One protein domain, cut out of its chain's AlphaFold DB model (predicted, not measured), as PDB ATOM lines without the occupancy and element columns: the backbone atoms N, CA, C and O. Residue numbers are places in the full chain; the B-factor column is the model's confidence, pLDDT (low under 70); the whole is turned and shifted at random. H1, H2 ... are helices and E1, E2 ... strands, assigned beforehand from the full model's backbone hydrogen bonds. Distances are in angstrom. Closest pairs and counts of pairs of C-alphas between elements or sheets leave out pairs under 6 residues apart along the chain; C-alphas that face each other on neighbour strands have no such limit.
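Overview. This is residues 15 to 76 of the 76 residues of an uncharacterized protein of Nitratiruptor sp. YY08-13 (UniProt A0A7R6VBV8). One long helix, H1, covers one face of a small three-stranded sheet and leaves the other face bare, making two layers. The chain folds back from H1 through a long link into a meander, E1, E2, E3, each strand the antiparallel neighbour of the one before. The printed part has 62 residues, is mixed in class and compact, with a radius of gyration of the C-alphas of 12.2 A, and spans 34 by 23 by 18 A.

Arrangement. H1, residues 22 to 39, is on the sheet of E1, residues 52 to 57, E2, residues 60 to 64, and E3, residues 70 to 75, at a height over the sheet of 9.4 A. It lies over E1 and E2, only just slantwise to the strands, at 33 degrees to E1 on the local plane. The closest C-alphas of H1 and E1, those of Ile 33 and Tyr 53, are 7.4 A apart. Within hydrogen-bond range are N 55 and O 62, 2.9 A, in the hairpin E1 and E2, and N 63 and O 72, 2.9 A, in the hairpin E2 and E3. Every O i to N i+4 pair of H1 is within range.

Along the chain. H1 begins at C-alpha 22 (35.062, 78.356, 31.423) and measures 25.6 A from first to last C-alpha; E1 measures 16.4 A, E2 12.9 A and E3 14.4 A, ending at C-alpha 75 (36.674, 75.403, 16.614).

Size, cuts and confidence. The printed part has no cut. The C-alphas farthest apart, those of Phe 19 and Gly 46, are 36.6 A apart. Residues 15 and 76 have pLDDT under 70.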
ATOM      1  N   MET A  15      44.633  88.408  32.338       66.75
ATOM      2  CA  MET A  15      44.854  88.168  33.774       66.75
ATOM      3  C   MET A  15      43.550  87.937  34.549       66.75
ATOM      4  O   MET A  15      43.538  87.237  35.554       66.75
ATOM      5  N   GLN A  16      42.437  88.480  34.050       70.88
ATOM      6  CA  GLN A  16      41.108  88.356  34.656       70.88
ATOM      7  C   GLN A  16      40.528  86.938  34.546       70.88
ATOM      8  O   GLN A  16      39.532  86.628  35.196       70.88
ATOM      9  N   PHE A  17      41.135  86.093  33.712       75.69
ATOM     10  CA  PHE A  17      40.700  84.724  33.451       75.69
ATOM     11  C   PHE A  17      41.601  83.676  34.111       75.69
ATOM     12  O   PHE A  17      41.306  82.485  34.046       75.69
ATOM     13  N   ILE A  18      42.681  84.098  34.772       71.31
ATOM     14  CA  ILE A  18      43.586  83.185  35.471       71.31
ATOM     15  C   ILE A  18      42.823  82.537  36.640       71.31
ATOM     16  O   ILE A  18      42.159  83.225  37.415       71.31
ATOM     17  N   PHE A  19      42.899  81.205  36.744       77.00
ATOM     18  CA  PHE A  19      42.166  80.374  37.716       77.00
ATOM     19  C   PHE A  19      40.630  80.437  37.626       77.00
ATOM     20  O   PHE A  19      39.945  80.006  38.552       77.00
ATOM     21  N   LYS A  20      40.069  80.947  36.523       81.94
ATOM     22  CA  LYS A  20      38.620  80.968  36.297       81.94
ATOM     23  C   LYS A  20      38.171  79.766  35.481       81.94
ATOM     24  O   LYS A  20      38.811  79.385  34.508       81.94
ATOM     25  N   SER A  21      37.034  79.189  35.861       87.31
ATOM     26  CA  SER A  21      36.395  78.147  35.050       87.31
ATOM     27  C   SER A  21      35.824  78.739  33.757       87.31
ATOM     28  O   SER A  21      35.419  79.901  33.745       87.31
ATOM     29  N   GLU A  22      35.668  77.929  32.703       85.31
ATOM     30  CA  GLU A  22      35.062  78.356  31.423       85.31
ATOM     31  C   GLU A  22      33.727  79.099  31.648       85.31
ATOM     32  O   GLU A  22      33.520  80.190  31.127       85.31
ATOM     33  N   LYS A  23      32.860  78.591  32.537       87.50
ATOM     34  CA  LYS A  23      31.593  79.251  32.907       87.50
ATOM     35  C   LYS A  23      31.772  80.651  33.507       87.50
ATOM     36  O   LYS A  23      30.982  81.543  33.207       87.50
ATOM     37  N   GLU A  24      32.774  80.851  34.362       89.25
ATOM     38  CA  GLU A  24      33.051  82.165  34.957       89.25
ATOM     39  C   GLU A  24      33.589  83.137  33.909       89.25
ATOM     40  O   GLU A  24      33.148  84.283  33.854       89.25
ATOM     41  N   ILE A  25      34.485  82.662  33.041       87.31
ATOM     42  CA  ILE A  25      35.020  83.435  31.919       87.31
ATOM     43  C   ILE A  25      33.870  83.909  31.025       87.31
ATOM     44  O   ILE A  25      33.736  85.105  30.779       87.31
ATOM     45  N   LEU A  26      32.986  83.000  30.601       87.94
ATOM     46  CA  LEU A  26      31.837  83.337  29.753       87.94
ATOM     47  C   LEU A  26      30.885  84.335  30.429       87.94
ATOM     48  O   LEU A  26      30.357  85.220  29.756       87.94
ATOM     49  N   LYS A  27      30.701  84.245  31.752       91.00
ATOM     50  CA  LYS A  27      29.903  85.212  32.517       91.00
ATOM     51  C   LYS A  27      30.528  86.612  32.484       91.00
ATOM     52  O   LYS A  27      29.837  87.575  32.162       91.00
ATOM     53  N   ILE A  28      31.834  86.718  32.735       89.12
ATOM     54  CA  ILE A  28      32.575  87.992  32.674       89.12
ATOM     55  C   ILE A  28      32.497  88.595  31.265       89.12
ATOM     56  O   ILE A  28      32.265  89.797  31.103       89.12
ATOM     57  N   VAL A  29      32.663  87.765  30.233       87.88
ATOM     58  CA  VAL A  29      32.571  88.183  28.828       87.88
ATOM     59  C   VAL A  29      31.168  88.698  28.505       87.88
ATOM     60  O   VAL A  29      31.044  89.781  27.934       87.88
ATOM     61  N   SER A  30      30.120  87.989  28.930       90.69
ATOM     62  CA  SER A  30      28.720  88.402  28.759       90.69
ATOM     63  C   SER A  30      28.451  89.789  29.356       90.69
ATOM     64  O   SER A  30      27.920  90.674  28.682       90.69
ATOM     65  N   GLU A  31      28.885  90.028  30.596       91.12
ATOM     66  CA  GLU A  31      28.717  91.333  31.248       91.12
ATOM     67  C   GLU A  31      29.521  92.440  30.558       91.12
ATOM     68  O   GLU A  31      29.053  93.574  30.428       91.12
ATOM     69  N   THR A  32      30.721  92.111  30.077       88.50
ATOM     70  CA  THR A  32      31.578  93.050  29.345       88.50
ATOM     71  C   THR A  32      30.938  93.457  28.019       88.50
ATOM     72  O   THR A  32      30.938  94.640  27.678       88.50
ATOM     73  N   ILE A  33      30.335  92.505  27.302       88.88
ATOM     74  CA  ILE A  33      29.600  92.745  26.056       88.88
ATOM     75  C   ILE A  33      28.429  93.694  26.289       88.88
ATOM     76  O   ILE A  33      28.336  94.709  25.600       88.88
ATOM     77  N   LYS A  34      27.585  93.422  27.294       90.06
ATOM     78  CA  LYS A  34      26.438  94.283  27.630       90.06
ATOM     79  C   LYS A  34      26.881  95.717  27.919       90.06
ATOM     80  O   LYS A  34      26.348  96.662  27.339       90.06
ATOM     81  N   LYS A  35      27.910  95.881  28.761       88.62
ATOM     82  CA  LYS A  35      28.479  97.197  29.099       88.62
ATOM     83  C   LYS A  35      29.032  97.909  27.866       88.62
ATOM     84  O   LYS A  35      28.800  99.103  27.688       88.62
ATOM     85  N   HIS A  36      29.748  97.190  27.005       86.38
ATOM     86  CA  HIS A  36      30.304  97.753  25.780       86.38
ATOM     87  C   HIS A  36      29.204  98.173  24.797       86.38
ATOM     88  O   HIS A  36      29.248  99.284  24.269       86.38
ATOM     89  N   TYR A  37      28.201  97.323  24.575       86.81
ATOM     90  CA  TYR A  37      27.088  97.594  23.670       86.81
ATOM     91  C   TYR A  37      26.269  98.810  24.127       86.81
ATOM     92  O   TYR A  37      25.999  99.701  23.325       86.81
ATOM     93  N   GLN A  38      25.976  98.913  25.429       88.38
ATOM     94  CA  GLN A  38      25.326 100.092  26.012       88.38
ATOM     95  C   GLN A  38      26.175 101.358  25.840       88.38
ATOM     96  O   GLN A  38      25.673 102.381  25.384       88.38
ATOM     97  N   LYS A  39      27.481 101.290  26.134       87.25
ATOM     98  CA  LYS A  39      28.394 102.438  26.004       87.25
ATOM     99  C   LYS A  39      28.533 102.927  24.561       87.25
ATOM    100  O   LYS A  39      28.713 104.118  24.323       87.25
ATOM    101  N   THR A  40      28.482 102.007  23.606       82.88
ATOM    102  CA  THR A  40      28.571 102.306  22.171       82.88
ATOM    103  C   THR A  40      27.216 102.640  21.550       82.88
ATOM    104  O   THR A  40      27.154 102.962  20.370       82.88
ATOM    105  N   ASN A  41      26.126 102.589  22.325       84.69
ATOM    106  CA  ASN A  41      24.757 102.723  21.825       84.69
ATOM    107  C   ASN A  41      24.468 101.777  20.640       84.69
ATOM    108  O   ASN A  41      23.784 102.128  19.682       84.69
ATOM    109  N   GLY A  42      25.076 100.589  20.680       81.00
ATOM    110  CA  GLY A  42      25.007  99.578  19.633       81.00
ATOM    111  C   GLY A  42      25.758  99.886  18.338       81.00
ATOM    112  O   GLY A  42      25.653  99.107  17.390       81.00
ATOM    113  N   GLU A  43      26.547 100.963  18.274       81.69
ATOM    114  CA  GLU A  43      27.309 101.355  17.085       81.69
ATOM    115  C   GLU A  43      28.769 101.688  17.386       81.69
ATOM    116  O   GLU A  43      29.107 102.476  18.265       81.69
ATOM    117  N   ILE A  44      29.671 101.147  16.569       78.62
ATOM    118  CA  ILE A  44      31.066 101.582  16.565       78.62
ATOM    119  C   ILE A  44      31.193 102.676  15.507       78.62
ATOM    120  O   ILE A  44      30.973 102.423  14.319       78.62
ATOM    121  N   LYS A  45      31.566 103.893  15.924       72.12
ATOM    122  CA  LYS A  45      31.823 105.011  14.999       72.12
ATOM    123  C   LYS A  45      32.801 104.565  13.904       72.12
ATOM    124  O   LYS A  45      33.904 104.123  14.203       72.12
ATOM    125  N   GLY A  46      32.374 104.653  12.643       71.12
ATOM    126  CA  GLY A  46      33.155 104.239  11.468       71.12
ATOM    127  C   GLY A  46      32.969 102.780  11.017       71.12
ATOM    128  O   GLY A  46      33.282 102.465   9.875       71.12
ATOM    129  N   LEU A  47      32.403 101.903  11.854       70.56
ATOM    130  CA  LEU A  47      32.096 100.498  11.521       70.56
ATOM    131  C   LEU A  47      30.579 100.225  11.424       70.56
ATOM    132  O   LEU A  47      30.145  99.327  10.693       70.56
ATOM    133  N   GLY A  48      29.762 101.038  12.098       76.69
ATOM    134  CA  GLY A  48      28.303 100.930  12.157       76.69
ATOM    135  C   GLY A  48      27.824  99.977  13.253       76.69
ATOM    136  O   GLY A  48      28.527  99.742  14.237       76.69
ATOM    137  N   LYS A  49      26.611  99.434  13.082       83.31
ATOM    138  CA  LYS A  49      25.944  98.600  14.094       83.31
ATOM    139  C   LYS A  49      26.708  97.328  14.428       83.31
ATOM    140  O   LYS A  49      27.146  96.595  13.537       83.31
ATOM    141  N   ILE A  50      26.823  97.073  15.727       84.19
ATOM    142  CA  ILE A  50      27.382  95.845  16.272       84.19
ATOM    143  C   ILE A  50      26.290  94.786  16.223       84.19
ATOM    144  O   ILE A  50      25.229  94.963  16.808       84.19
ATOM    145  N   ILE A  51      26.550  93.697  15.507       85.06
ATOM    146  CA  ILE A  51      25.565  92.626  15.310       85.06
ATOM    147  C   ILE A  51      25.905  91.423  16.194       85.06
ATOM    148  O   ILE A  51      25.023  90.737  16.693       85.06
ATOM    149  N   VAL A  52      27.202  91.174  16.387       87.94
ATOM    150  CA  VAL A  52      27.737  90.052  17.163       87.94
ATOM    151  C   VAL A  52      29.113  90.397  17.727       87.94
ATOM    152  O   VAL A  52      29.856  91.210  17.161       87.94
ATOM    153  N   TYR A  53      29.480  89.711  18.803       86.50
ATOM    154  CA  TYR A  53      30.797  89.767  19.423       86.50
ATOM    155  C   TYR A  53      31.522  88.435  19.266       86.50
ATOM    156  O   TYR A  53      30.914  87.368  19.326       86.50
ATOM    157  N   ARG A  54      32.840  88.496  19.062       86.69
ATOM    158  CA  ARG A  54      33.706  87.312  19.023       86.69
ATOM    159  C   ARG A  54      34.717  87.381  20.150       86.69
ATOM    160  O   ARG A  54      35.418  88.379  20.287       86.69
ATOM    161  N   PHE A  55      34.815  86.299  20.903       83.88
ATOM    162  CA  PHE A  55      35.768  86.143  21.987       83.88
ATOM    163  C   PHE A  55      36.635  84.912  21.732       83.88
ATOM    164  O   PHE A  55      36.123  83.818  21.509       83.88
ATOM    165  N   PHE A  56      37.952  85.099  21.740       83.81
ATOM    166  CA  PHE A  56      38.925  84.035  21.512       83.81
ATOM    167  C   PHE A  56      39.498  83.591  22.853       83.81
ATOM    168  O   PHE A  56      40.073  84.405  23.574       83.81
ATOM    169  N   CYS A  57      39.357  82.310  23.182       78.50
ATOM    170  CA  CYS A  57      39.874  81.747  24.423       78.50
ATOM    171  C   CYS A  57      40.216  80.270  24.218       78.50
ATOM    172  O   CYS A  57      39.429  79.533  23.627       78.50
ATOM    173  N   GLU A  58      41.414  79.864  24.648       77.56
ATOM    174  CA  GLU A  58      41.902  78.472  24.589       77.56
ATOM    175  C   GLU A  58      41.717  77.789  23.217       77.56
ATOM    176  O   GLU A  58      41.290  76.643  23.110       77.56
ATOM    177  N   GLY A  59      41.993  78.517  22.127       78.25
ATOM    178  CA  GLY A  59      41.875  77.989  20.759       78.25
ATOM    179  C   GLY A  59      40.439  77.856  20.228       78.25
ATOM    180  O   GLY A  59      40.250  77.471  19.076       78.25
ATOM    181  N   LYS A  60      39.426  78.219  21.020       83.44
ATOM    182  CA  LYS A  60      38.019  78.280  20.611       83.44
ATOM    183  C   LYS A  60      37.594  79.726  20.350       83.44
ATOM    184  O   LYS A  60      38.105  80.668  20.964       83.44
ATOM    185  N   VAL A  61      36.623  79.895  19.456       87.00
ATOM    186  CA  VAL A  61      35.956  81.178  19.209       87.00
ATOM    187  C   VAL A  61      34.533  81.098  19.729       87.00
ATOM    188  O   VAL A  61      33.717  80.329  19.235       87.00
ATOM    189  N   TYR A  62      34.226  81.923  20.714       87.38
ATOM    190  CA  TYR A  62      32.893  82.070  21.272       87.38
ATOM    191  C   TYR A  62      32.211  83.249  20.589       87.38
ATOM    192  O   TYR A  62      32.734  84.367  20.589       87.38
ATOM    193  N   VAL A  63      31.059  82.994  19.978       89.81
ATOM    194  CA  VAL A  63      30.260  84.019  19.307       89.81
ATOM    195  C   VAL A  63      29.083  84.370  20.194       89.81
ATOM    196  O   VAL A  63      28.288  83.498  20.538       89.81
ATOM    197  N   PHE A  64      28.967  85.647  20.523       90.19
ATOM    198  CA  PHE A  64      27.916  86.187  21.370       90.19
ATOM    199  C   PHE A  64      27.031  87.162  20.594       90.19
ATOM    200  O   PHE A  64      27.498  87.825  19.661       90.19
ATOM    201  N   ASP A  65      25.770  87.266  21.000       91.25
ATOM    202  CA  ASP A  65      24.883  88.348  20.572       91.25
ATOM    203  C   ASP A  65      25.182  89.665  21.319       91.25
ATOM    204  O   ASP A  65      26.109  89.766  22.130       91.25
ATOM    205  N   THR A  66      24.412  90.706  21.011       89.56
ATOM    206  CA  THR A  66      24.522  92.039  21.624       89.56
ATOM    207  C   THR A  66      24.075  92.086  23.082       89.56
ATOM    208  O   THR A  66      24.502  92.965  23.828       89.56
ATOM    209  N   ASP A  67      23.267  91.113  23.492       90.75
ATOM    210  CA  ASP A  67      22.784  90.916  24.853       90.75
ATOM    211  C   ASP A  67      23.730  90.021  25.668       90.75
ATOM    212  O   ASP A  67      23.443  89.691  26.814       90.75
ATOM    213  N   GLY A  68      24.884  89.640  25.116       88.62
ATOM    214  CA  GLY A  68      25.883  88.822  25.794       88.62
ATOM    215  C   GLY A  68      25.480  87.356  25.968       88.62
ATOM    216  O   GLY A  68      26.075  86.679  26.809       88.62
ATOM    217  N   ASN A  69      24.509  86.840  25.212       93.25
ATOM    218  CA  ASN A  69      24.210  85.410  25.179       93.25
ATOM    219  C   ASN A  69      25.126  84.705  24.180       93.25
ATOM    220  O   ASN A  69      25.413  85.213  23.094       93.25
ATOM    221  N   LEU A  70      25.590  83.511  24.547       91.44
ATOM    222  CA  LEU A  70      26.421  82.689  23.678       91.44
ATOM    223  C   LEU A  70      25.554  82.059  22.581       91.44
ATOM    224  O   LEU A  70      24.658  81.275  22.874       91.44
ATOM    225  N   LEU A  71      25.853  82.371  21.322       91.62
ATOM    226  CA  LEU A  71      25.150  81.828  20.159       91.62
ATOM    227  C   LEU A  71      25.770  80.515  19.684       91.62
ATOM    228  O   LEU A  71      25.063  79.561  19.373       91.62
ATOM    229  N   LYS A  72      27.103  80.478  19.573       91.56
ATOM    230  CA  LYS A  72      27.836  79.298  19.107       91.56
ATOM    231  C   LYS A  72      29.303  79.329  19.506       91.56
ATOM    232  O   LYS A  72      29.866  80.382  19.802       91.56
ATOM    233  N   ILE A  73      29.916  78.154  19.433       89.88
ATOM    234  CA  ILE A  73      31.347  77.947  19.622       89.88
ATOM    235  C   ILE A  73      31.906  77.424  18.301       89.88
ATOM    236  O   ILE A  73      31.446  76.403  17.791       89.88
ATOM    237  N   GLU A  74      32.882  78.123  17.737       87.38
ATOM    238  CA  GLU A  74      33.604  77.698  16.542       87.38
ATOM    239  C   GLU A  74      34.968  77.139  16.978       87.38
ATOM    240  O   GLU A  74      35.691  77.765  17.761       87.38
ATOM    241  N   LYS A  75      35.311  75.936  16.502       70.38
ATOM    242  CA  LYS A  75      36.674  75.403  16.614       70.38
ATOM    243  C   LYS A  75      37.506  76.013  15.492       70.38
ATOM    244  O   LYS A  75      37.025  76.081  14.360       70.38
ATOM    245  N   ARG A  76      38.693  76.506  15.833       58.97
ATOM    246  CA  ARG A  76      39.637  77.040  14.854       58.97
ATOM    247  C   ARG A  76      40.379  75.916  14.144       58.97
ATOM    248  O   ARG A  76      40.624  74.885  14.805       58.97
TER     249      ARG A  76